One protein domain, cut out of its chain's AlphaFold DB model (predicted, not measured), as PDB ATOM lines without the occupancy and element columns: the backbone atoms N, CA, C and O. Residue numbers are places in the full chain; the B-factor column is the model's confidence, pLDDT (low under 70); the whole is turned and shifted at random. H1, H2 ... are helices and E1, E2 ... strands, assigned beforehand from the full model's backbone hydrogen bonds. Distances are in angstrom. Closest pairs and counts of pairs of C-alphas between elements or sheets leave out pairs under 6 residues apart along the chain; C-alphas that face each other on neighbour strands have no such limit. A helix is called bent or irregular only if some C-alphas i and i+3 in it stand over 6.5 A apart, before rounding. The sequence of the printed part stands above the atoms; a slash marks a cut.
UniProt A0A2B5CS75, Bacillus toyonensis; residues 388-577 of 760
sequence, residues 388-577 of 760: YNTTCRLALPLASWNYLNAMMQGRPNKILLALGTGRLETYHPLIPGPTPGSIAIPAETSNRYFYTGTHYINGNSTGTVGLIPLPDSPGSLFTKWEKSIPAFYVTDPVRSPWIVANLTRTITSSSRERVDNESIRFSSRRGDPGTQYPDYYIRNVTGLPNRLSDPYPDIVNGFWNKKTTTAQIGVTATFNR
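This is residues 388 to 577 of the 760 residues of a protein of Bacillus toyonensis (UniProt A0A2B5CS75). A large, twisted sheet of eight strands has a small three-stranded sheet, E1 E11 E9, over part of one face, and H1 covers the small sheet's other face. The long strands E2, E3, E7 and E8 run on past the small sheet, making an elongated blade. The printed part has 190 residues, with named elements in the order E1 H1 E2 E3 E4 E5 E6 E7 E8 E9 E10 E11. The large sheet is branched and mixed, the small one antiparallel; the class is mostly strand. The whole is compact, with a radius of gyration of the C-alphas of 18.3 A, and spans 62 by 38 by 32 A.

E1, residues 388 to 390, begins at C-alpha 388, (163.186, 173.787, 135.877). H1 is residues 398 to 409, 17.7 A long, and irregular: C-alphas 399 and 402 are 7.0 A apart. E2, residues 416 to 428, is 36.8 A long; E3, residues 443 to 456, is 39.8 A. E4 is residues 461 to 467, E5 480 to 484 and E6 487 to 489. E7, residues 500 to 509, is 29.4 A long, and E8, residues 513 to 523, is 32.7 A. E9 is residues 537 to 544, E10 562 to 564, and E11 570 to 576, ending at C-alpha 576, (171.038, 174.842, 140.740).

The hairpin E2 and E3 is antiparallel, with N 420 and O 453 2.8 A apart. On the other side of E2 are E5, N 425 to O 482 2.9 A, and E6, N 419 to O 488 2.9 A. On the other side of E3 are antiparallel E4, N 452 to O 465 2.9 A, and parallel E8, N 447 to O 516 2.8 A. E10 is parallel to E4, N 466 to O 562 2.9 A; E7 and E8 form a hairpin, N 504 to O 519 3.0 A. E2, E3 and E4 make a meander, each the antiparallel neighbour of the one before, and with E5 a Greek key, E5 being antiparallel to E2. In the small sheet, inner strand E11 pairs with E1, N 573 to O 389 2.8 A, and E9, N 542 to O 572 2.9 A. The sheets form a sandwich, face to face at 8.9 A; the closest C-alphas of E3 and E9 are Thr 452 and Gly 543, 5.5 A apart. H1 is on the small sheet at a height of 11.2 A, with 6 of 8 O i to N i+4 pairs within hydrogen-bond range.

The C-alphas farthest apart, of Pro 436 and Arg 495, are 64.2 A apart. The printed part has no cut. The links E2 to E3, E4 to E5, E8 to E9 and E9 to E10 are long. Mean pLDDT of the printed part is 85.5; residues 436 to 437, 472 to 480, 485 to 486 and 549 to 550 are under 70.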
ATOM      1  N   TYR A 388     164.129 174.907 135.825       97.25
ATOM      2  CA  TYR A 388     163.186 173.787 135.877       97.25
ATOM      3  C   TYR A 388     162.972 173.156 134.503       97.25
ATOM      4  O   TYR A 388     162.779 173.855 133.515       97.25
ATOM      5  N   ASN A 389     162.945 171.830 134.434       95.50
ATOM      6  CA  ASN A 389     162.582 171.085 133.227       95.50
ATOM      7  C   ASN A 389     161.462 170.105 133.579       95.50
ATOM      8  O   ASN A 389     161.567 169.446 134.608       95.50
ATOM      9  N   THR A 390     160.384 170.032 132.792       96.19
ATOM     10  CA  THR A 390     159.181 169.269 133.166       96.19
ATOM     11  C   THR A 390     158.572 168.485 132.006       96.19
ATOM     12  O   THR A 390     158.608 168.926 130.857       96.19
ATOM     13  N   THR A 391     157.925 167.361 132.321       95.94
ATOM     14  CA  THR A 391     157.050 166.624 131.393       95.94
ATOM     15  C   THR A 391     155.605 167.140 131.384       95.94
ATOM     16  O   THR A 391     154.799 166.713 130.553       95.94
ATOM     17  N   CYS A 392     155.230 168.041 132.298       95.06
ATOM     18  CA  CYS A 392     153.857 168.526 132.410       95.06
ATOM     19  C   CYS A 392     153.476 169.431 131.228       95.06
ATOM     20  O   CYS A 392     154.058 170.493 131.022       95.06
ATOM     21  N   ARG A 393     152.450 169.021 130.473       93.38
ATOM     22  CA  ARG A 393     151.918 169.748 129.303       93.38
ATOM     23  C   ARG A 393     150.551 170.396 129.571       93.38
ATOM     24  O   ARG A 393     149.804 170.653 128.633       93.38
ATOM     25  N   LEU A 394     150.188 170.616 130.836       93.19
ATOM     26  CA  LEU A 394     148.916 171.238 131.219       93.19
ATOM     27  C   LEU A 394     149.079 172.749 131.411       93.19
ATOM     28  O   LEU A 394     150.134 173.205 131.842       93.19
ATOM     29  N   ALA A 395     148.029 173.523 131.132       94.81
ATOM     30  CA  ALA A 395     147.917 174.895 131.629       94.81
ATOM     31  C   ALA A 395     147.499 174.853 133.104       94.81
ATOM     32  O   ALA A 395     146.600 174.091 133.466       94.81
ATOM     33  N   LEU A 396     148.161 175.638 133.954       94.31
ATOM     34  CA  LEU A 396     147.968 175.612 135.405       94.31
ATOM     35  C   LEU A 396     147.563 177.001 135.925       94.31
ATOM     36  O   LEU A 396     147.987 178.014 135.370       94.31
ATOM     37  N   PRO A 397     146.763 177.090 137.002       93.44
ATOM     38  CA  PRO A 397     146.337 178.377 137.544       93.44
ATOM     39  C   PRO A 397     147.508 179.096 138.224       93.44
ATOM     40  O   PRO A 397     148.228 178.476 139.006       93.44
ATOM     41  N   LEU A 398     147.660 180.411 138.021       93.25
ATOM     42  CA  LEU A 398     148.751 181.199 138.631       93.25
ATOM     43  C   LEU A 398     148.835 181.044 140.156       93.25
ATOM     44  O   LEU A 398     149.928 180.993 140.712       93.25
ATOM     45  N   ALA A 399     147.694 180.890 140.834       93.06
ATOM     46  CA  ALA A 399     147.640 180.664 142.280       93.06
ATOM     47  C   ALA A 399     148.425 179.416 142.742       93.06
ATOM     48  O   ALA A 399     148.845 179.349 143.895       93.06
ATOM     49  N   SER A 400     148.659 178.446 141.850       93.25
ATOM     50  CA  SER A 400     149.457 177.251 142.144       93.25
ATOM     51  C   SER A 400     150.969 177.486 142.112       93.25
ATOM     52  O   SER A 400     151.711 176.650 142.623       93.25
ATOM     53  N   TRP A 401     151.452 178.606 141.556       94.62
ATOM     54  CA  TRP A 401     152.883 178.823 141.332       94.62
ATOM     55  C   TRP A 401     153.704 178.756 142.618       94.62
ATOM     56  O   TRP A 401     154.664 177.998 142.685       94.62
ATOM     57  N   ASN A 402     153.302 179.474 143.670       92.06
ATOM     58  CA  ASN A 402     154.049 179.481 144.932       92.06
ATOM     59  C   ASN A 402     154.169 178.077 145.540       92.06
ATOM     60  O   ASN A 402     155.194 177.748 146.135       92.06
ATOM     61  N   TYR A 403     153.115 177.268 145.409       91.88
ATOM     62  CA  TYR A 403     153.087 175.886 145.877       91.88
ATOM     63  C   TYR A 403     154.007 174.999 145.033       91.88
ATOM     64  O   TYR A 403     154.854 174.290 145.574       91.88
ATOM     65  N   LEU A 404     153.886 175.087 143.706       93.94
ATOM     66  CA  LEU A 404     154.707 174.337 142.762       93.94
ATOM     67  C   LEU A 404     156.188 174.693 142.903       93.94
ATOM     68  O   LEU A 404     157.014 173.793 142.986       93.94
ATOM     69  N   ASN A 405     156.534 175.979 142.987       94.69
ATOM     70  CA  ASN A 405     157.912 176.440 143.146       94.69
ATOM     71  C   ASN A 405     158.549 175.889 144.431       94.69
ATOM     72  O   ASN A 405     159.690 175.435 144.397       94.69
ATOM     73  N   ALA A 406     157.812 175.856 145.545       92.50
ATOM     74  CA  ALA A 406     158.285 175.239 146.785       92.50
ATOM     75  C   ALA A 406     158.436 173.713 146.656       92.50
ATOM     76  O   ALA A 406     159.443 173.138 147.060       92.50
ATOM     77  N   MET A 407     157.459 173.040 146.050       91.69
ATOM     78  CA  MET A 407     157.471 171.585 145.901       91.69
ATOM     79  C   MET A 407     158.588 171.104 144.963       91.69
ATOM     80  O   MET A 407     159.271 170.127 145.267       91.69
ATOM     81  N   MET A 408     158.815 171.801 143.847       94.50
ATOM     82  CA  MET A 408     159.879 171.489 142.885       94.50
ATOM     83  C   MET A 408     161.275 171.639 143.501       94.50
ATOM     84  O   MET A 408     162.205 170.953 143.077       94.50
ATOM     85  N   GLN A 409     161.431 172.462 144.538       94.00
ATOM     86  CA  GLN A 409     162.679 172.584 145.296       94.00
ATOM     87  C   GLN A 409     162.935 171.410 146.249       94.00
ATOM     88  O   GLN A 409     164.089 171.135 146.574       94.00
ATOM     89  N   GLY A 410     161.891 170.683 146.656       92.75
ATOM     90  CA  GLY A 410     162.004 169.506 147.515       92.75
ATOM     91  C   GLY A 410     162.630 169.836 148.869       92.75
ATOM     92  O   GLY A 410     162.090 170.642 149.625       92.75
ATOM     93  N   ARG A 411     163.766 169.203 149.180       93.25
ATOM     94  CA  ARG A 411     164.588 169.491 150.364       93.25
ATOM     95  C   ARG A 411     165.954 170.053 149.941       93.25
ATOM     96  O   ARG A 411     166.900 169.277 149.829       93.25
ATOM     97  N   PRO A 412     166.096 171.378 149.722       94.12
ATOM     98  CA  PRO A 412     167.340 171.977 149.215       94.12
ATOM     99  C   PRO A 412     168.553 171.796 150.128       94.12
ATOM    100  O   PRO A 412     169.687 171.970 149.692       94.12
ATOM    101  N   ASN A 413     168.323 171.482 151.401       95.31
ATOM    102  CA  ASN A 413     169.372 171.157 152.348       95.31
ATOM    103  C   ASN A 413     169.895 169.726 152.240       95.31
ATOM    104  O   ASN A 413     170.953 169.452 152.800       95.31
ATOM    105  N   LYS A 414     169.175 168.824 151.569       94.19
ATOM    106  CA  LYS A 414     169.519 167.406 151.447       94.19
ATOM    107  C   LYS A 414     170.106 167.097 150.074       94.19
ATOM    108  O   LYS A 414     169.842 167.785 149.092       94.19
ATOM    109  N   ILE A 415     170.898 166.032 150.005       94.81
ATOM    110  CA  ILE A 415     171.569 165.621 148.768       94.81
ATOM    111  C   ILE A 415     170.744 164.564 148.046       94.81
ATOM    112  O   ILE A 415     170.540 163.474 148.580       94.81
ATOM    113  N   LEU A 416     170.275 164.897 146.840       94.38
ATOM    114  CA  LEU A 416     169.502 164.001 145.979       94.38
ATOM    115  C   LEU A 416     170.287 162.715 145.693       94.38
ATOM    116  O   LEU A 416     171.442 162.779 145.286       94.38
ATOM    117  N   LEU A 417     169.639 161.568 145.886       91.62
ATOM    118  CA  LEU A 417     170.241 160.243 145.731       91.62
ATOM    119  C   LEU A 417     169.514 159.400 144.684       91.62
ATOM    120  O   LEU A 417     170.147 158.703 143.892       91.62
ATOM    121  N   ALA A 418     168.182 159.424 144.702       89.62
ATOM    122  CA  ALA A 418     167.392 158.569 143.832       89.62
ATOM    123  C   ALA A 418     165.995 159.118 143.546       89.62
ATOM    124  O   ALA A 418     165.436 159.924 144.295       89.62
ATOM    125  N   LEU A 419     165.413 158.601 142.468       90.25
ATOM    126  CA  LEU A 419     164.009 158.745 142.118       90.25
ATOM    127  C   LEU A 419     163.413 157.345 141.937       90.25
ATOM    128  O   LEU A 419     163.723 156.651 140.967       90.25
ATOM    129  N   GLY A 420     162.551 156.935 142.863       87.56
ATOM    130  CA  GLY A 420     161.697 155.766 142.688       87.56
ATOM    131  C   GLY A 420     160.490 156.140 141.837       87.56
ATOM    132  O   GLY A 420     159.926 157.222 142.011       87.56
ATOM    133  N   THR A 421     160.076 155.277 140.914       87.75
ATOM    134  CA  THR A 421     158.937 155.577 140.042       87.75
ATOM    135  C   THR A 421     158.041 154.371 139.824       87.75
ATOM    136  O   THR A 421     158.495 153.234 139.876       87.75
ATOM    137  N   GLY A 422     156.764 154.630 139.552       85.06
ATOM    138  CA  GLY A 422     155.831 153.631 139.050       85.06
ATOM    139  C   GLY A 422     155.372 153.994 137.657       85.06
ATOM    140  O   GLY A 422     154.742 155.037 137.470       85.06
ATOM    141  N   ARG A 423     155.674 153.131 136.697       85.19
ATOM    142  CA  ARG A 423     155.354 153.314 135.288       85.19
ATOM    143  C   ARG A 423     154.348 152.265 134.848       85.19
ATOM    144  O   ARG A 423     154.418 151.101 135.250       85.19
ATOM    145  N   LEU A 424     153.412 152.706 134.024       83.75
ATOM    146  CA  LEU A 424     152.403 151.849 133.436       83.75
ATOM    147  C   LEU A 424     152.317 152.126 131.938       83.75
ATOM    148  O   LEU A 424     152.139 153.274 131.517       83.75
ATOM    149  N   GLU A 425     152.427 151.050 131.170       85.88
ATOM    150  CA  GLU A 425     152.185 151.019 129.736       85.88
ATOM    151  C   GLU A 425     150.831 150.353 129.482       85.88
ATOM    152  O   GLU A 425     150.582 149.240 129.947       85.88
ATOM    153  N   THR A 426     149.941 151.042 128.775       83.31
ATOM    154  CA  THR A 426     148.612 150.556 128.415       83.31
ATOM    155  C   THR A 426     148.384 150.673 126.917       83.31
ATOM    156  O   THR A 426     148.807 151.636 126.275       83.31
ATOM    157  N   TYR A 427     147.681 149.688 126.362       85.62
ATOM    158  CA  TYR A 427     147.212 149.703 124.981       85.62
ATOM    159  C   TYR A 427     145.748 149.281 124.915       85.62
ATOM    160  O   TYR A 427     145.407 148.146 125.263       85.62
ATOM    161  N   HIS A 428     144.903 150.186 124.431       83.44
ATOM    162  CA  HIS A 428     143.503 149.960 124.098       83.44
ATOM    163  C   HIS A 428     143.350 149.937 122.569       83.44
ATOM    164  O   HIS A 428     143.723 150.911 121.913       83.44
ATOM    165  N   PRO A 429     142.812 148.861 121.970       82.56
ATOM    166  CA  PRO A 429     142.619 148.786 120.530       82.56
ATOM    167  C   PRO A 429     141.496 149.719 120.072       82.56
ATOM    168  O   PRO A 429     140.619 150.097 120.848       82.56
ATOM    169  N   LEU A 430     141.505 150.043 118.778       82.31
ATOM    170  CA  LEU A 430     140.424 150.778 118.123       82.31
ATOM    171  C   LEU A 430     139.106 150.010 118.293       82.31
ATOM    172  O   LEU A 430     139.024 148.844 117.903       82.31
ATOM    173  N   ILE A 431     138.071 150.678 118.803       80.00
ATOM    174  CA  ILE A 431     136.724 150.104 118.887       80.00
ATOM    175  C   ILE A 431     135.892 150.700 117.743       80.00
ATOM    176  O   ILE A 431     135.633 151.910 117.748       80.00
ATOM    177  N   PRO A 432     135.487 149.890 116.742       74.44
ATOM    178  CA  PRO A 432     134.612 150.347 115.670       74.44
ATOM    179  C   PRO A 432     133.307 150.901 116.241       74.44
ATOM    180  O   PRO A 432     132.772 150.369 117.214       74.44
ATOM    181  N   GLY A 433     132.788 151.962 115.628       73.12
ATOM    182  CA  GLY A 433     131.503 152.515 116.032       73.12
ATOM    183  C   GLY A 433     130.372 151.477 115.877       73.12
ATOM    184  O   GLY A 433     130.442 150.624 114.986       73.12
ATOM    185  N   PRO A 434     129.328 151.525 116.724       73.62
ATOM    186  CA  PRO A 434     128.284 150.497 116.770       73.62
ATOM    187  C   PRO A 434     127.453 150.390 115.480       73.62
ATOM    188  O   PRO A 434     126.775 149.385 115.275       73.62
ATOM    189  N   THR A 435     127.484 151.403 114.607       72.88
ATOM    190  CA  THR A 435     126.737 151.439 113.338       72.88
ATOM    191  C   THR A 435     127.536 152.088 112.194       72.88
ATOM    192  O   THR A 435     128.420 152.915 112.439       72.88
ATOM    193  N   PRO A 436     127.235 151.775 110.917       67.62
ATOM    194  CA  PRO A 436     127.829 152.470 109.773       67.62
ATOM    195  C   PRO A 436     127.605 153.990 109.865       67.62
ATOM    196  O   PRO A 436     126.469 154.444 109.969       67.62
ATOM    197  N   GLY A 437     128.688 154.774 109.856       65.69
ATOM    198  CA  GLY A 437     128.654 156.236 110.024       65.69
ATOM    199  C   GLY A 437     128.845 156.739 111.462       65.69
ATOM    200  O   GLY A 437     128.972 157.946 111.657       65.69
ATOM    201  N   SER A 438     128.909 155.854 112.462       73.00
ATOM    202  CA  SER A 438     129.225 156.239 113.846       73.00
ATOM    203  C   SER A 438     130.730 156.446 114.074       73.00
ATOM    204  O   SER A 438     131.575 155.863 113.391       73.00
ATOM    205  N   ILE A 439     131.067 157.315 115.033       73.25
ATOM    206  CA  ILE A 439     132.450 157.677 115.368       73.25
ATOM    207  C   ILE A 439     133.116 156.494 116.087       73.25
ATOM    208  O   ILE A 439     132.614 156.030 117.110       73.25
ATOM    209  N   ALA A 440     134.240 156.009 115.553       75.06
ATOM    210  CA  ALA A 440     135.058 154.994 116.215       75.06
ATOM    211  C   ALA A 440     135.733 155.576 117.465       75.06
ATOM    212  O   ALA A 440     136.128 156.742 117.462       75.06
ATOM    213  N   ILE A 441     135.908 154.760 118.507       79.50
ATOM    214  CA  ILE A 441     136.764 155.128 119.641       79.50
ATOM    215  C   ILE A 441     138.205 154.850 119.202       79.50
ATOM    216  O   ILE A 441     138.507 153.687 118.910       79.50
ATOM    217  N   PRO A 442     139.078 155.876 119.116       82.62
ATOM    218  CA  PRO A 442     140.475 155.713 118.727       82.62
ATOM    219  C   PRO A 442     141.187 154.656 119.574       82.62
ATOM    220  O   PRO A 442     140.894 154.514 120.760       82.62
ATOM    221  N   ALA A 443     142.161 153.961 118.987       84.12
ATOM    222  CA  ALA A 443     143.111 153.191 119.780       84.12
ATOM    223  C   ALA A 443     143.854 154.137 120.738       84.12
ATOM    224  O   ALA A 443     144.234 155.235 120.332       84.12
ATOM    225  N   GLU A 444     144.078 153.732 121.986       84.94
ATOM    226  CA  GLU A 444     144.821 154.528 122.965       84.94
ATOM    227  C   GLU A 444     146.063 153.774 123.440       84.94
ATOM    228  O   GLU A 444     145.959 152.726 124.072       84.94
ATOM    229  N   THR A 445     147.239 154.341 123.180       87.31
ATOM    230  CA  THR A 445     148.509 153.884 123.749       87.31
ATOM    231  C   THR A 445     148.966 154.904 124.782       87.31
ATOM    232  O   THR A 445     149.161 156.076 124.458       87.31
ATOM    233  N   SER A 446     149.161 154.488 126.028       86.88
ATOM    234  CA  SER A 446     149.679 155.365 127.077       86.88
ATOM    235  C   SER A 446     150.864 154.714 127.758       86.88
ATOM    236  O   SER A 446     150.745 153.644 128.332       86.88
ATOM    237  N   ASN A 447     151.992 155.404 127.772       88.50
ATOM    238  CA  ASN A 447     153.134 155.063 128.591       88.50
ATOM    239  C   ASN A 447     153.427 156.243 129.520       88.50
ATOM    240  O   ASN A 447     153.913 157.282 129.071       88.50
ATOM    241  N   ARG A 448     153.129 156.088 130.811       87.62
ATOM    242  CA  ARG A 448     153.205 157.189 131.775       87.62
ATOM    243  C   ARG A 448     153.795 156.790 133.109       87.62
ATOM    244  O   ARG A 448     153.643 155.657 133.566       87.62
ATOM    245  N   TYR A 449     154.376 157.777 133.781       88.38
ATOM    246  CA  TYR A 449     154.760 157.666 135.178       88.38
ATOM    247  C   TYR A 449     153.590 158.109 136.048       88.38
ATOM    248  O   TYR A 449     153.154 159.260 136.017       88.38
ATOM    249  N   PHE A 450     153.060 157.174 136.823       88.50
ATOM    250  CA  PHE A 450     151.869 157.358 137.644       88.50
ATOM    251  C   PHE A 450     152.197 157.871 139.038       88.50
ATOM    252  O   PHE A 450     151.388 158.609 139.607       88.50
ATOM    253  N   TYR A 451     153.377 157.525 139.553       89.19
ATOM    254  CA  TYR A 451     153.916 158.093 140.777       89.19
ATOM    255  C   TYR A 451     155.437 158.257 140.726       89.19
ATOM    256  O   TYR A 451     156.132 157.531 140.007       89.19
ATOM    257  N   THR A 452     155.952 159.155 141.562       90.25
ATOM    258  CA  THR A 452     157.379 159.267 141.893       90.25
ATOM    259  C   THR A 452     157.601 159.410 143.391       90.25
ATOM    260  O   THR A 452     156.826 160.096 144.054       90.25
ATOM    261  N   GLY A 453     158.687 158.848 143.914       89.94
ATOM    262  CA  GLY A 453     159.227 159.136 145.240       89.94
ATOM    263  C   GLY A 453     160.659 159.645 145.125       89.94
ATOM    264  O   GLY A 453     161.504 158.989 144.520       89.94
ATOM    265  N   THR A 454     160.933 160.818 145.686       91.75
ATOM    266  CA  THR A 454     162.277 161.408 145.682       91.75
ATOM    267  C   THR A 454     163.009 161.031 146.954       91.75
ATOM    268  O   THR A 454     162.470 161.201 148.052       91.75
ATOM    269  N   HIS A 455     164.239 160.550 146.819       91.44
ATOM    270  CA  HIS A 455     165.059 160.082 147.927       91.44
ATOM    271  C   HIS A 455     166.386 160.835 147.968       91.44
ATOM    272  O   HIS A 455     166.989 161.146 146.938       91.44
ATOM    273  N   TYR A 456     166.846 161.096 149.182       92.19
ATOM    274  CA  TYR A 456     168.089 161.786 149.486       92.19
ATOM    275  C   TYR A 456     168.953 160.896 150.383       92.19
ATOM    276  O   TYR A 456     168.471 159.917 150.956       92.19
ATOM    277  N   ILE A 457     170.227 161.255 150.535       89.00
ATOM    278  CA  ILE A 457     171.159 160.544 151.421       89.00
ATOM    279  C   ILE A 457     170.580 160.395 152.841       89.00
ATOM    280  O   ILE A 457     169.863 161.269 153.348       89.00
ATOM    281  N   ASN A 458     170.941 159.286 153.494       86.12
ATOM    282  CA  ASN A 458     170.612 158.980 154.886       86.12
ATOM    283  C   ASN A 458     169.096 158.861 155.147       86.12
ATOM    284  O   ASN A 458     168.572 159.453 156.088       86.12
ATOM    285  N   GLY A 459     168.376 158.147 154.274       81.75
ATOM    286  CA  GLY A 459     166.962 157.798 154.486       81.75
ATOM    287  C   GLY A 459     165.948 158.925 154.272       81.75
ATOM    288  O   GLY A 459     164.752 158.731 154.478       81.75
ATOM    289  N   ASN A 460     166.388 160.117 153.869       87.81
ATOM    290  CA  ASN A 460     165.506 161.271 153.705       87.81
ATOM    291  C   ASN A 460     164.671 161.171 152.413       87.81
ATOM    292  O   ASN A 460     165.148 160.696 151.385       87.81
ATOM    293  N   SER A 461     163.440 161.696 152.425       88.38
ATOM    294  CA  SER A 461     162.549 161.733 151.253       88.38
ATOM    295  C   SER A 461     161.553 162.901 151.335       88.38
ATOM    296  O   SER A 461     161.228 163.356 152.431       88.38
ATOM    297  N   THR A 462     161.055 163.382 150.189       81.75
ATOM    298  CA  THR A 462     159.881 164.287 150.096       81.75
ATOM    299  C   THR A 462     158.549 163.531 150.026       81.75
ATOM    300  O   THR A 462     157.504 164.133 149.786       81.75
ATOM    301  N   GLY A 463     158.574 162.209 150.196       79.94
ATOM    302  CA  GLY A 463     157.405 161.357 150.045       79.94
ATOM    303  C   GLY A 463     157.026 161.091 148.586       79.94
ATOM    304  O   GLY A 463     157.627 161.607 147.643       79.94
ATOM    305  N   THR A 464     156.024 160.235 148.403       87.44
ATOM    306  CA  THR A 464     155.529 159.831 147.086       87.44
ATOM    307  C   THR A 464     154.448 160.776 146.578       87.44
ATOM    308  O   THR A 464     153.513 161.087 147.311       87.44
ATOM    309  N   VAL A 465     154.521 161.155 145.305       89.50
ATOM    310  CA  VAL A 465     153.501 161.917 144.576       89.50
ATOM    311  C   VAL A 465     152.876 161.033 143.507       89.50
ATOM    312  O   VAL A 465     153.610 160.477 142.698       89.50
ATOM    313  N   GLY A 466     151.546 160.919 143.477       88.19
ATOM    314  CA  GLY A 466     150.806 160.228 142.414       88.19
ATOM    315  C   GLY A 466     150.018 159.001 142.879       88.19
ATOM    316  O   GLY A 466     149.619 158.914 144.041       88.19
ATOM    317  N   LEU A 467     149.744 158.076 141.956       85.88
ATOM    318  CA  LEU A 467     148.875 156.916 142.177       85.88
ATOM    319  C   LEU A 467     149.603 155.773 142.895       85.88
ATOM    320  O   LEU A 467     150.488 155.152 142.310       85.88
ATOM    321  N   ILE A 468     149.197 155.466 144.130       78.12
ATOM    322  CA  ILE A 468     149.662 154.297 144.897       78.12
ATOM    323  C   ILE A 468     148.479 153.627 145.627       78.12
ATOM    324  O   ILE A 468     147.735 154.345 146.297       78.12
ATOM    325  N   PRO A 469     148.363 152.280 145.610       76.06
ATOM    326  CA  PRO A 469     149.152 151.356 144.789       76.06
ATOM    327  C   PRO A 469     148.848 151.548 143.296       76.06
ATOM    328  O   PRO A 469     147.833 152.139 142.928       76.06
ATOM    329  N   LEU A 470     149.748 151.080 142.429       76.38
ATOM    330  CA  LEU A 470     149.410 150.980 141.007       76.38
ATOM    331  C   LEU A 470     148.278 149.960 140.842       76.38
ATOM    332  O   LEU A 470     148.309 148.957 141.555       76.38
ATOM    333  N   PRO A 471     147.328 150.181 139.916       72.19
ATOM    334  CA  PRO A 471     146.252 149.234 139.675       72.19
ATOM    335  C   PRO A 471     146.822 147.865 139.306       72.19
ATOM    336  O   PRO A 471     147.718 147.774 138.462       72.19
ATOM    337  N   ASP A 472     146.282 146.816 139.915       64.38
ATOM    338  CA  ASP A 472     146.449 145.454 139.423       64.38
ATOM    339  C   ASP A 472     145.533 145.296 138.189       64.38
ATOM    340  O   ASP A 472     144.462 145.904 138.150       64.38
ATOM    341  N   SER A 473     146.003 144.614 137.136       63.72
ATOM    342  CA  SER A 473     145.486 144.670 135.746       63.72
ATOM    343  C   SER A 473     143.963 144.866 135.604       63.72
ATOM    344  O   SER A 473     143.210 144.179 136.299       63.72
ATOM    345  N   PRO A 474     143.450 145.667 134.647       57.69
ATOM    346  CA  PRO A 474     142.023 145.636 134.365       57.69
ATOM    347  C   PRO A 474     141.666 144.260 133.799       57.69
ATOM    348  O   PRO A 474     142.317 143.782 132.874       57.69
ATOM    349  N   GLY A 475     140.609 143.638 134.322       53.22
ATOM    350  CA  GLY A 475     140.066 142.356 133.848       53.22
ATOM    351  C   GLY A 475     139.417 142.417 132.454       53.22
ATOM    352  O   GLY A 475     138.340 141.867 132.251       53.22
ATOM    353  N   SER A 476     140.025 143.133 131.508       61.44
ATOM    354  CA  SER A 476     139.554 143.379 130.145       61.44
ATOM    355  C   SER A 476     140.322 142.500 129.153       61.44
ATOM    356  O   SER A 476     141.547 142.553 129.097       61.44
ATOM    357  N   LEU A 477     139.605 141.746 128.311       54.19
ATOM    358  CA  LEU A 477     140.192 140.866 127.282       54.19
ATOM    359  C   LEU A 477     140.930 141.615 126.158       54.19
ATOM    360  O   LEU A 477     141.649 140.995 125.378       54.19
ATOM    361  N   PHE A 478     140.746 142.932 126.049       57.41
ATOM    362  CA  PHE A 478     141.225 143.718 124.911       57.41
ATOM    363  C   PHE A 478     142.362 144.673 125.261       57.41
ATOM    364  O   PHE A 478     142.911 145.296 124.360       57.41
ATOM    365  N   THR A 479     142.728 144.820 126.536       65.06
ATOM    366  CA  THR A 479     143.704 145.830 126.953       65.06
ATOM    367  C   THR A 479     145.021 145.191 127.372       65.06
ATOM    368  O   THR A 479     145.038 144.377 128.290       65.06
ATOM    369  N   LYS A 480     146.138 145.577 126.740       69.06
ATOM    370  CA  LYS A 480     147.477 145.158 127.194       69.06
ATOM    371  C   LYS A 480     147.994 146.120 128.254       69.06
ATOM    372  O   LYS A 480     147.809 147.328 128.105       69.06
ATOM    373  N   TRP A 481     148.596 145.573 129.307       70.62
ATOM    374  CA  TRP A 481     149.077 146.306 130.478       70.62
ATOM    375  C   TRP A 481     150.446 145.780 130.900       70.62
ATOM    376  O   TRP A 481     150.574 144.595 131.194       70.62
ATOM    377  N   GLU A 482     151.441 146.663 130.982       74.38
ATOM    378  CA  GLU A 482     152.757 146.350 131.543       74.38
ATOM    379  C   GLU A 482     153.103 147.335 132.664       74.38
ATOM    380  O   GLU A 482     153.099 148.557 132.494       74.38
ATOM    381  N   LYS A 483     153.390 146.785 133.845       77.31
ATOM    382  CA  LYS A 483     153.790 147.527 135.044       77.31
ATOM    383  C   LYS A 483     155.303 147.442 135.192       77.31
ATOM    384  O   LYS A 483     155.861 146.351 135.209       77.31
ATOM    385  N   SER A 484     155.959 148.584 135.374       72.88
ATOM    386  CA  SER A 484     157.383 148.641 135.718       72.88
ATOM    387  C   SER A 484     157.627 149.615 136.869       72.88
ATOM    388  O   SER A 484     156.918 150.608 137.032       72.88
ATOM    389  N   ILE A 485     158.634 149.326 137.694       68.25
ATOM    390  CA  ILE A 485     159.041 150.177 138.822       68.25
ATOM    391  C   ILE A 485     160.504 150.591 138.607       68.25
ATOM    392  O   ILE A 485     161.391 150.103 139.309       68.25
ATOM    393  N   PRO A 486     160.813 151.406 137.579       65.69
ATOM    394  CA  PRO A 486     162.185 151.828 137.369       65.69
ATOM    395  C   PRO A 486     162.620 152.743 138.515       65.69
ATOM    396  O   PRO A 486     161.908 153.675 138.908       65.69
ATOM    397  N   ALA A 487     163.810 152.474 139.041       75.31
ATOM    398  CA  ALA A 487     164.484 153.321 140.007       75.31
ATOM    399  C   ALA A 487     165.703 153.954 139.339       75.31
ATOM    400  O   ALA A 487     166.506 153.269 138.705       75.31
ATOM    401  N   PHE A 488     165.838 155.265 139.493       84.69
ATOM    402  CA  PHE A 488     167.018 156.003 139.063       84.69
ATOM    403  C   PHE A 488     167.852 156.310 140.295       84.69
ATOM    404  O   PHE A 488     167.320 156.839 141.269       84.69
ATOM    405  N   TYR A 489     169.140 156.001 140.247       84.62
ATOM    406  CA  TYR A 489     170.066 156.198 141.357       84.62
ATOM    407  C   TYR A 489     171.375 156.825 140.864       84.62
ATOM    408  O   TYR A 489     171.761 156.636 139.708       84.62
ATOM    409  N   VAL A 490     172.041 157.580 141.736       82.19
ATOM    410  CA  VAL A 490     173.397 158.091 141.515       82.19
ATOM    411  C   VAL A 490     174.351 157.510 142.557       82.19
ATOM    412  O   VAL A 490     174.127 157.653 143.754       82.19
ATOM    413  N   THR A 491     175.425 156.869 142.091       77.62
ATOM    414  CA  THR A 491     176.393 156.153 142.944       77.62
ATOM    415  C   THR A 491     177.136 157.062 143.907       77.62
ATOM    416  O   THR A 491     177.260 156.746 145.085       77.62
ATOM    417  N   ASP A 492     177.591 158.211 143.419       83.94
ATOM    418  CA  ASP A 492     178.233 159.226 144.246       83.94
ATOM    419  C   ASP A 492     177.589 160.588 143.946       83.94
ATOM    420  O   ASP A 492     178.019 161.298 143.033       83.94
ATOM    421  N   PRO A 493     176.522 160.967 144.673       87.25
ATOM    422  CA  PRO A 493     175.819 162.229 144.442       87.25
ATOM    423  C   PRO A 493     176.640 163.480 144.799       87.25
ATOM    424  O   PRO A 493     176.215 164.594 144.485       87.25
ATOM    425  N   VAL A 494     177.783 163.324 145.477       88.19
ATOM    426  CA  VAL A 494     178.687 164.426 145.829       88.19
ATOM    427  C   VAL A 494     179.703 164.634 144.709       88.19
ATOM    428  O   VAL A 494     179.832 165.748 144.203       88.19
ATOM    429  N   ARG A 495     180.394 163.572 144.279       85.88
ATOM    430  CA  ARG A 495     181.426 163.667 143.233       85.88
ATOM    431  C   ARG A 495     180.849 163.709 141.825       85.88
ATOM    432  O   ARG A 495     181.347 164.478 141.006       85.88
ATOM    433  N   SER A 496     179.804 162.934 141.549       87.81
ATOM    434  CA  SER A 496     179.194 162.808 140.219       87.81
ATOM    435  C   SER A 496     177.664 162.905 140.278       87.81
ATOM    436  O   SER A 496     176.969 161.970 139.868       87.81
ATOM    437  N   PRO A 497     177.119 164.035 140.774       92.19
ATOM    438  CA  PRO A 497     175.682 164.305 140.761       92.19
ATOM    439  C   PRO A 497     175.097 164.228 139.347       92.19
ATOM    440  O   PRO A 497     175.793 164.421 138.348       92.19
ATOM    441  N   TRP A 498     173.783 164.028 139.251       92.75
ATOM    442  CA  TRP A 498     173.090 164.207 137.979       92.75
ATOM    443  C   TRP A 498     173.198 165.655 137.488       92.75
ATOM    444  O   TRP A 498     173.028 166.608 138.252       92.75
ATOM    445  N   ILE A 499     173.450 165.808 136.191       92.19
ATOM    446  CA  ILE A 499     173.595 167.100 135.504       92.19
ATOM    447  C   ILE A 499     172.771 167.179 134.215       92.19
ATOM    448  O   ILE A 499     172.531 168.277 133.722       92.19
ATOM    449  N   VAL A 500     172.298 166.042 133.695       91.81
ATOM    450  CA  VAL A 500     171.420 165.971 132.519       91.81
ATOM    451  C   VAL A 500     170.082 165.356 132.910       91.81
ATOM    452  O   VAL A 500     170.051 164.298 133.543       91.81
ATOM    453  N   ALA A 501     168.982 165.988 132.500       93.81
ATOM    454  CA  ALA A 501     167.635 165.431 132.578       93.81
ATOM    455  C   ALA A 501     167.041 165.309 131.172       93.81
ATOM    456  O   ALA A 501     166.879 166.296 130.458       93.81
ATOM    457  N   ASN A 502     166.675 164.095 130.774       92.25
ATOM    458  CA  ASN A 502     165.903 163.851 129.565       92.25
ATOM    459  C   ASN A 502     164.452 163.592 129.969       92.25
ATOM    460  O   ASN A 502     164.080 162.458 130.281       92.25
ATOM    461  N   LEU A 503     163.668 164.669 130.035       93.44
ATOM    462  CA  LEU A 503     162.249 164.623 130.365       93.44
ATOM    463  C   LEU A 503     161.446 164.984 129.123       93.44
ATOM    464  O   LEU A 503     161.431 166.131 128.676       93.44
ATOM    465  N   THR A 504     160.766 163.998 128.555       91.50
ATOM    466  CA  THR A 504     159.938 164.199 127.368       91.50
ATOM    467  C   THR A 504     158.545 163.658 127.603       91.50
ATOM    468  O   THR A 504     158.343 162.628 128.242       91.50
ATOM    469  N   ARG A 505     157.564 164.385 127.073       92.25
ATOM    470  CA  ARG A 505     156.196 163.905 126.944       92.25
ATOM    471  C   ARG A 505     155.629 164.340 125.612       92.25
ATOM    472  O   ARG A 505     155.602 165.546 125.325       92.25
ATOM    473  N   THR A 506     155.184 163.356 124.849       90.69
ATOM    474  CA  THR A 506     154.587 163.515 123.527       90.69
ATOM    475  C   THR A 506     153.148 163.043 123.596       90.69
ATOM    476  O   THR A 506     152.884 161.921 124.016       90.69
ATOM    477  N   ILE A 507     152.229 163.916 123.187       88.38
ATOM    478  CA  ILE A 507     150.804 163.610 123.102       88.38
ATOM    479  C   ILE A 507     150.385 163.842 121.655       88.38
ATOM    480  O   ILE A 507     150.440 164.976 121.180       88.38
ATOM    481  N   THR A 508     149.979 162.783 120.964       89.19
ATOM    482  CA  THR A 508     149.444 162.850 119.599       89.19
ATOM    483  C   THR A 508     148.036 162.285 119.577       89.19
ATOM    484  O   THR A 508     147.762 161.262 120.204       89.19
ATOM    485  N   SER A 509     147.133 162.935 118.851       86.94
ATOM    486  CA  SER A 509     145.751 162.488 118.696       86.94
ATOM    487  C   SER A 509     145.297 162.607 117.245       86.94
ATOM    488  O   SER A 509     145.582 163.584 116.556       86.94
ATOM    489  N   SER A 510     144.575 161.591 116.786       85.56
ATOM    490  CA  SER A 510     143.943 161.504 115.472       85.56
ATOM    491  C   SER A 510     142.568 160.842 115.600       85.56
ATOM    492  O   SER A 510     142.176 160.402 116.680       85.56
ATOM    493  N   SER A 511     141.834 160.719 114.491       80.62
ATOM    494  CA  SER A 511     140.552 159.999 114.464       80.62
ATOM    495  C   SER A 511     140.676 158.489 114.703       80.62
ATOM    496  O   SER A 511     139.661 157.831 114.916       80.62
ATOM    497  N   ARG A 512     141.889 157.921 114.639       82.31
ATOM    498  CA  ARG A 512     142.129 156.474 114.772       82.31
ATOM    499  C   ARG A 512     143.015 156.097 115.947       82.31
ATOM    500  O   ARG A 512     142.919 154.971 116.420       82.31
ATOM    501  N   GLU A 513     143.861 157.007 116.406       87.12
ATOM    502  CA  GLU A 513     144.855 156.719 117.433       87.12
ATOM    503  C   GLU A 513     145.132 157.935 118.316       87.12
ATOM    504  O   GLU A 513     145.221 159.070 117.834       87.12
ATOM    505  N   ARG A 514     145.330 157.665 119.602       89.31
ATOM    506  CA  ARG A 514     145.858 158.578 120.604       89.31
ATOM    507  C   ARG A 514     147.073 157.938 121.271       89.31
ATOM    508  O   ARG A 514     146.982 156.829 121.786       89.31
ATOM    509  N   VAL A 515     148.189 158.661 121.310       89.38
ATOM    510  CA  VAL A 515     149.419 158.233 121.989       89.38
ATOM    511  C   VAL A 515     149.803 159.276 123.033       89.38
ATOM    512  O   VAL A 515     149.894 160.458 122.710       89.38
ATOM    513  N   ASP A 516     150.028 158.847 124.272       91.12
ATOM    514  CA  ASP A 516     150.601 159.656 125.357       91.12
ATOM    515  C   ASP A 516     151.848 158.943 125.878       91.12
ATOM    516  O   ASP A 516     151.751 157.932 126.571       91.12
ATOM    517  N   ASN A 517     153.023 159.426 125.488       91.44
ATOM    518  CA  ASN A 517     154.292 158.782 125.800       91.44
ATOM    519  C   ASN A 517     155.168 159.711 126.637       91.44
ATOM    520  O   ASN A 517     155.556 160.784 126.170       91.44
ATOM    521  N   GLU A 518     155.486 159.288 127.855       91.44
ATOM    522  CA  GLU A 518     156.368 159.969 128.796       91.44
ATOM    523  C   GLU A 518     157.667 159.171 128.981       91.44
ATOM    524  O   GLU A 518     157.652 157.955 129.197       91.44
ATOM    525  N   SER A 519     158.804 159.864 128.912       90.00
ATOM    526  CA  SER A 519     160.138 159.296 129.113       90.00
ATOM    527  C   SER A 519     160.948 160.166 130.066       90.00
ATOM    528  O   SER A 519     160.970 161.392 129.944       90.00
ATOM    529  N   ILE A 520     161.628 159.503 131.004       91.31
ATOM    530  CA  ILE A 520     162.441 160.117 132.051       91.31
ATOM    531  C   ILE A 520     163.792 159.403 132.080       91.31
ATOM    532  O   ILE A 520     163.839 158.179 132.217       91.31
ATOM    533  N   ARG A 521     164.892 160.152 131.965       91.25
ATOM    534  CA  ARG A 521     166.259 159.660 132.212       91.25
ATOM    535  C   ARG A 521     167.123 160.744 132.844       91.25
ATOM    536  O   ARG A 521     166.913 161.928 132.585       91.25
ATOM    537  N   PHE A 522     168.128 160.322 133.606       91.38
ATOM    538  CA  PHE A 522     169.120 161.205 134.218       91.38
ATOM    539  C   PHE A 522     170.533 160.706 133.932       91.38
ATOM    540  O   PHE A 522     170.743 159.500 133.807       91.38
ATOM    541  N   SER A 523     171.489 161.628 133.842       89.94
ATOM    542  CA  SER A 523     172.907 161.300 133.672       89.94
ATOM    543  C   SER A 523     173.801 162.246 134.471       89.94
ATOM    544  O   SER A 523     173.492 163.430 134.628       89.94
ATOM    545  N   SER A 524     174.915 161.714 134.972       88.88
ATOM    546  CA  SER A 524     176.031 162.469 135.559       88.88
ATOM    547  C   SER A 524     177.109 162.831 134.529       88.88
ATOM    548  O   SER A 524     178.073 163.522 134.853       88.88
ATOM    549  N   ARG A 525     176.963 162.383 133.276       84.12
ATOM    550  CA  ARG A 525     177.938 162.618 132.212       84.12
ATOM    551  C   ARG A 525     177.556 163.833 131.377       84.12
ATOM    552  O   ARG A 525     176.481 163.898 130.782       84.12
ATOM    553  N   ARG A 526     178.483 164.788 131.293       77.94
ATOM    554  CA  ARG A 526     178.306 166.001 130.496       77.94
ATOM    555  C   ARG A 526     178.229 165.645 129.018       77.94
ATOM    556  O   ARG A 526     179.055 164.887 128.509       77.94
ATOM    557  N   GLY A 527     177.263 166.241 128.328       75.12
ATOM    558  CA  GLY A 527     177.089 166.068 126.893       75.12
ATOM    559  C   GLY A 527     176.182 164.918 126.467       75.12
ATOM    560  O   GLY A 527     175.915 164.816 125.271       75.12
ATOM    561  N   ASP A 528     175.678 164.114 127.404       84.81
ATOM    562  CA  ASP A 528     174.586 163.178 127.130       84.81
ATOM    563  C   ASP A 528     173.327 163.937 126.660       84.81
ATOM    564  O   ASP A 528     173.133 165.103 127.031       84.81
ATOM    565  N   PRO A 529     172.460 163.309 125.842       84.75
ATOM    566  CA  PRO A 529     171.290 163.974 125.282       84.75
ATOM    567  C   PRO A 529     170.236 164.268 126.357       84.75
ATOM    568  O   PRO A 529     169.709 163.362 127.010       84.75
ATOM    569  N   GLY A 530     169.865 165.539 126.485       89.00
ATOM    570  CA  GLY A 530     168.852 166.022 127.420       89.00
ATOM    571  C   GLY A 530     169.140 167.453 127.867       89.00
ATOM    572  O   GLY A 530     170.170 168.029 127.516       89.00
ATOM    573  N   THR A 531     168.232 168.016 128.661       91.62
ATOM    574  CA  THR A 531     168.394 169.355 129.225       91.62
ATOM    575  C   THR A 531     169.498 169.331 130.275       91.62
ATOM    576  O   THR A 531     169.452 168.565 131.239       91.62
ATOM    577  N   GLN A 532     170.484 170.192 130.082       91.88
ATOM    578  CA  GLN A 532     171.596 170.439 130.994       91.88
ATOM    579  C   GLN A 532     171.978 171.910 130.871       91.88
ATOM    580  O   GLN A 532     171.624 172.535 129.879       91.88
ATOM    581  N   TYR A 533     172.708 172.451 131.839       91.56
ATOM    582  CA  TYR A 533     173.281 173.791 131.739       91.56
ATOM    583  C   TYR A 533     174.697 173.739 132.311       91.56
ATOM    584  O   TYR A 533     174.901 173.058 133.325       91.56
ATOM    585  N   PRO A 534     175.686 174.411 131.702       90.38
ATOM    586  CA  PRO A 534     177.022 174.454 132.274       90.38
ATOM    587  C   PRO A 534     176.996 174.975 133.714       90.38
ATOM    588  O   PRO A 534     176.293 175.927 134.027       90.38
ATOM    589  N   ASP A 535     177.732 174.295 134.594       88.00
ATOM    590  CA  ASP A 535     177.834 174.587 136.035       88.00
ATOM    591  C   ASP A 535     176.556 174.469 136.871       88.00
ATOM    592  O   ASP A 535     176.560 174.825 138.051       88.00
ATOM    593  N   TYR A 536     175.483 173.906 136.309       93.38
ATOM    594  CA  TYR A 536     174.291 173.528 137.060       93.38
ATOM    595  C   TYR A 536     174.238 172.027 137.322       93.38
ATOM    596  O   TYR A 536     174.610 171.196 136.496       93.38
ATOM    597  N   TYR A 537     173.670 171.692 138.475       94.94
ATOM    598  CA  TYR A 537     173.481 170.329 138.939       94.94
ATOM    599  C   TYR A 537     172.014 170.096 139.261       94.94
ATOM    600  O   TYR A 537     171.336 170.995 139.766       94.94
ATOM    601  N   ILE A 538     171.522 168.885 139.020       96.69
ATOM    602  CA  ILE A 538     170.168 168.501 139.402       96.69
ATOM    603  C   ILE A 538     170.151 168.309 140.919       96.69
ATOM    604  O   ILE A 538     170.736 167.371 141.457       96.69
ATOM    605  N   ARG A 539     169.504 169.242 141.622       95.88
ATOM    606  CA  ARG A 539     169.403 169.255 143.091       95.88
ATOM    607  C   ARG A 539     168.093 168.689 143.606       95.88
ATOM    608  O   ARG A 539     168.009 168.329 144.775       95.88
ATOM    609  N   ASN A 540     167.098 168.556 142.737       96.38
ATOM    610  CA  ASN A 540     165.875 167.848 143.056       96.38
ATOM    611  C   ASN A 540     165.212 167.296 141.793       96.38
ATOM    612  O   ASN A 540     165.348 167.867 140.713       96.38
ATOM    613  N   VAL A 541     164.445 166.222 141.947       95.69
ATOM    614  CA  VAL A 541     163.497 165.744 140.940       95.69
ATOM    615  C   VAL A 541     162.224 165.362 141.668       95.69
ATOM    616  O   VAL A 541     162.311 164.696 142.691       95.69
ATOM    617  N   THR A 542     161.052 165.767 141.188       93.50
ATOM    618  CA  THR A 542     159.780 165.430 141.842       93.50
ATOM    619  C   THR A 542     158.631 165.314 140.851       93.50
ATOM    620  O   THR A 542     158.623 165.968 139.808       93.50
ATOM    621  N   GLY A 543     157.640 164.499 141.193       92.31
ATOM    622  CA  GLY A 543     156.349 164.451 140.524       92.31
ATOM    623  C   GLY A 543     155.492 165.668 140.856       92.31
ATOM    624  O   GLY A 543     155.600 166.265 141.927       92.31
ATOM    625  N   LEU A 544     154.604 166.032 139.938       92.25
ATOM    626  CA  LEU A 544     153.615 167.084 140.130       92.25
ATOM    627  C   LEU A 544     152.252 166.455 140.465       92.25
ATOM    628  O   LEU A 544     151.756 165.639 139.680       92.25
ATOM    629  N   PRO A 545     151.611 166.808 141.591       88.38
ATOM    630  CA  PRO A 545     150.321 166.252 141.959       88.38
ATOM    631  C   PRO A 545     149.234 166.787 141.026       88.38
ATOM    632  O   PRO A 545     149.331 167.886 140.486       88.38
ATOM    633  N   ASN A 546     148.153 166.030 140.877       84.19
ATOM    634  CA  ASN A 546     146.960 166.516 140.189       84.19
ATOM    635  C   ASN A 546     146.197 167.579 141.002       84.19
ATOM    636  O   ASN A 546     145.523 168.429 140.425       84.19
ATOM    637  N   ARG A 547     146.311 167.548 142.336       82.81
ATOM    638  CA  ARG A 547     145.709 168.521 143.248       82.81
ATOM    639  C   ARG A 547     146.741 169.562 143.672       82.81
ATOM    640  O   ARG A 547     147.610 169.298 144.495       82.81
ATOM    641  N   LEU A 548     146.604 170.766 143.125       81.88
ATOM    642  CA  LEU A 548     147.564 171.870 143.268       81.88
ATOM    643  C   LEU A 548     147.293 172.800 144.467       81.88
ATOM    644  O   LEU A 548     147.790 173.922 144.505       81.88
ATOM    645  N   SER A 549     146.465 172.359 145.419       67.94
ATOM    646  CA  SER A 549     145.962 173.165 146.547       67.94
ATOM    647  C   SER A 549     146.166 172.503 147.916       67.94
ATOM    648  O   SER A 549     145.541 172.888 148.900       67.94
ATOM    649  N   ASP A 550     146.955 171.441 147.964       67.69
ATOM    650  CA  ASP A 550     147.223 170.663 149.170       67.69
ATOM    651  C   ASP A 550     148.262 171.370 150.071       67.69
ATOM    652  O   ASP A 550     148.953 172.256 149.567       67.69
ATOM    653  N   PRO A 551     148.392 171.048 151.383       74.81
ATOM    654  CA  PRO A 551     149.106 171.915 152.322       74.81
ATOM    655  C   PRO A 551     150.505 172.287 151.828       74.81
ATOM    656  O   PRO A 551     151.252 171.442 151.329       74.81
ATOM    657  N   TYR A 552     150.804 173.581 151.947       79.69
ATOM    658  CA  TYR A 552     152.020 174.199 151.434       79.69
ATOM    659  C   TYR A 552     153.274 173.514 152.014       79.69
ATOM    660  O   TYR A 552     153.282 173.242 153.218       79.69
ATOM    661  N   PRO A 553     154.322 173.244 151.209       82.44
ATOM    662  CA  PRO A 553     155.549 172.627 151.707       82.44
ATOM    663  C   PRO A 553     156.202 173.476 152.806       82.44
ATOM    664  O   PRO A 553     156.425 174.675 152.624       82.44
ATOM    665  N   ASP A 554     156.521 172.848 153.935       85.69
ATOM    666  CA  ASP A 554     157.242 173.475 155.046       85.69
ATOM    667  C   ASP A 554     158.743 173.217 154.905       85.69
ATOM    668  O   ASP A 554     159.156 172.140 154.480       85.69
ATOM    669  N   ILE A 555     159.576 174.181 155.284       89.38
ATOM    670  CA  ILE A 555     161.036 174.045 155.188       89.38
ATOM    671  C   ILE A 555     161.571 172.995 156.173       89.38
ATOM    672  O   ILE A 555     162.528 172.299 155.841       89.38
ATOM    673  N   VAL A 556     160.960 172.846 157.356       85.12
ATOM    674  CA  VAL A 556     161.429 171.889 158.379       85.12
ATOM    675  C   VAL A 556     161.144 170.451 157.957       85.12
ATOM    676  O   VAL A 556     162.030 169.597 157.962       85.12
ATOM    677  N   ASN A 557     159.893 170.176 157.589       77.69
ATOM    678  CA  ASN A 557     159.425 168.817 157.314       77.69
ATOM    679  C   ASN A 557     159.512 168.444 155.827       77.69
ATOM    680  O   ASN A 557     159.420 167.270 155.461       77.69
ATOM    681  N   GLY A 558     159.727 169.425 154.955       78.06
ATOM    682  CA  GLY A 558     159.620 169.263 153.516       78.06
ATOM    683  C   GLY A 558     158.182 168.990 153.082       78.06
ATOM    684  O   GLY A 558     157.200 169.357 153.733       78.06
ATOM    685  N   PHE A 559     158.070 168.335 151.935       77.75
ATOM    686  CA  PHE A 559     156.794 167.914 151.382       77.75
ATOM    687  C   PHE A 559     156.340 166.568 151.965       77.75
ATOM    688  O   PHE A 559     157.165 165.698 152.243       77.75
ATOM    689  N   TRP A 560     155.028 166.402 152.146       72.31
ATOM    690  CA  TRP A 560     154.411 165.168 152.644       72.31
ATOM    691  C   TRP A 560     153.959 164.265 151.493       72.31
ATOM    692  O   TRP A 560     153.695 164.742 150.391       72.31
ATOM    693  N   ASN A 561     153.758 162.974 151.776       80.44
ATOM    694  CA  ASN A 561     153.172 162.023 150.826       80.44
ATOM    695  C   ASN A 561     151.867 162.558 150.199       80.44
ATOM    696  O   ASN A 561     150.915 162.907 150.899       80.44
ATOM    697  N   LYS A 562     151.805 162.535 148.866       80.94
ATOM    698  CA  LYS A 562     150.631 162.798 148.025       80.94
ATOM    699  C   LYS A 562     150.250 161.559 147.242       80.94
ATOM    700  O   LYS A 562     150.274 161.536 146.012       80.94
ATOM    701  N   LYS A 563     149.876 160.529 147.995       83.56
ATOM    702  CA  LYS A 563     149.221 159.347 147.442       83.56
ATOM    703  C   LYS A 563     147.805 159.751 147.048       83.56
ATOM    704  O   LYS A 563     147.043 160.231 147.882       83.56
ATOM    705  N   THR A 564     147.480 159.604 145.775       78.69
ATOM    706  CA  THR A 564     146.159 159.924 145.232       78.69
ATOM    707  C   THR A 564     145.609 158.717 144.483       78.69
ATOM    708  O   THR A 564     146.337 157.767 144.212       78.69
ATOM    709  N   THR A 565     144.331 158.749 144.121       78.44
ATOM    710  CA  THR A 565     143.700 157.745 143.246       78.44
ATOM    711  C   THR A 565     143.923 158.037 141.759       78.44
ATOM    712  O   THR A 565     143.323 157.413 140.889       78.44
ATOM    713  N   THR A 566     144.801 158.986 141.445       80.94
ATOM    714  CA  THR A 566     145.006 159.541 140.107       80.94
ATOM    715  C   THR A 566     146.488 159.653 139.791       80.94
ATOM    716  O   THR A 566     147.316 159.870 140.670       80.94
ATOM    717  N   ALA A 567     146.844 159.543 138.517       83.69
ATOM    718  CA  ALA A 567     148.222 159.755 138.103       83.69
ATOM    719  C   ALA A 567     148.691 161.184 138.433       83.69
ATOM    720  O   ALA A 567     147.933 162.148 138.288       83.69
ATOM    721  N   GLN A 568     149.966 161.324 138.796       91.06
ATOM    722  CA  GLN A 568     150.655 162.617 138.766       91.06
ATOM    723  C   GLN A 568     150.560 163.260 137.369       91.06
ATOM    724  O   GLN A 568     150.415 162.564 136.362       91.06
ATOM    725  N   ILE A 569     150.645 164.585 137.278       92.50
ATOM    726  CA  ILE A 569     150.451 165.317 136.010       92.50
ATOM    727  C   ILE A 569     151.742 165.516 135.206       92.50
ATOM    728  O   ILE A 569     151.683 165.870 134.026       92.50
ATOM    729  N   GLY A 570     152.888 165.255 135.829       93.94
ATOM    730  CA  GLY A 570     154.204 165.241 135.202       93.94
ATOM    731  C   GLY A 570     155.310 165.073 136.236       93.94
ATOM    732  O   GLY A 570     155.035 164.942 137.427       93.94
ATOM    733  N   VAL A 571     156.552 165.112 135.777       95.19
ATOM    734  CA  VAL A 571     157.776 165.066 136.577       95.19
ATOM    735  C   VAL A 571     158.621 166.280 136.226       95.19
ATOM    736  O   VAL A 571     158.689 166.667 135.060       95.19
ATOM    737  N   THR A 572     159.250 166.882 137.231       97.38
ATOM    738  CA  THR A 572     160.105 168.058 137.081       97.38
ATOM    739  C   THR A 572     161.478 167.819 137.694       97.38
ATOM    740  O   THR A 572     161.573 167.382 138.839       97.38
ATOM    741  N   ALA A 573     162.531 168.160 136.952       97.75
ATOM    742  CA  ALA A 573     163.896 168.283 137.450       97.75
ATOM    743  C   ALA A 573     164.232 169.747 137.769       97.75
ATOM    744  O   ALA A 573     163.854 170.656 137.024       97.75
ATOM    745  N   THR A 574     164.971 169.950 138.857       98.06
ATOM    746  CA  THR A 574     165.379 171.255 139.386       98.06
ATOM    747  C   THR A 574     166.893 171.370 139.369       98.06
ATOM    748  O   THR A 574     167.589 170.579 140.008       98.06
ATOM    749  N   PHE A 575     167.394 172.383 138.673       97.56
ATOM    750  CA  PHE A 575     168.813 172.651 138.479       97.56
ATOM    751  C   PHE A 575     169.260 173.841 139.334       97.56
ATOM    752  O   PHE A 575     168.580 174.867 139.355       97.56
ATOM    753  N   ASN A 576     170.420 173.742 139.987       96.69
ATOM    754  CA  ASN A 576     171.038 174.842 140.740       96.69
ATOM    755  C   ASN A 576     172.573 174.801 140.634       96.69
ATOM    756  O   ASN A 576     173.148 173.715 140.529       96.69
ATOM    757  N   ARG A 577     173.237 175.962 140.718       93.75
ATOM    758  CA  ARG A 577     174.709 176.066 140.735       93.75
ATOM    759  C   ARG A 577     175.367 175.605 142.032       93.75
ATOM    760  O   ARG A 577     176.585 175.466 142.061       93.75
TER     761      ARG A 577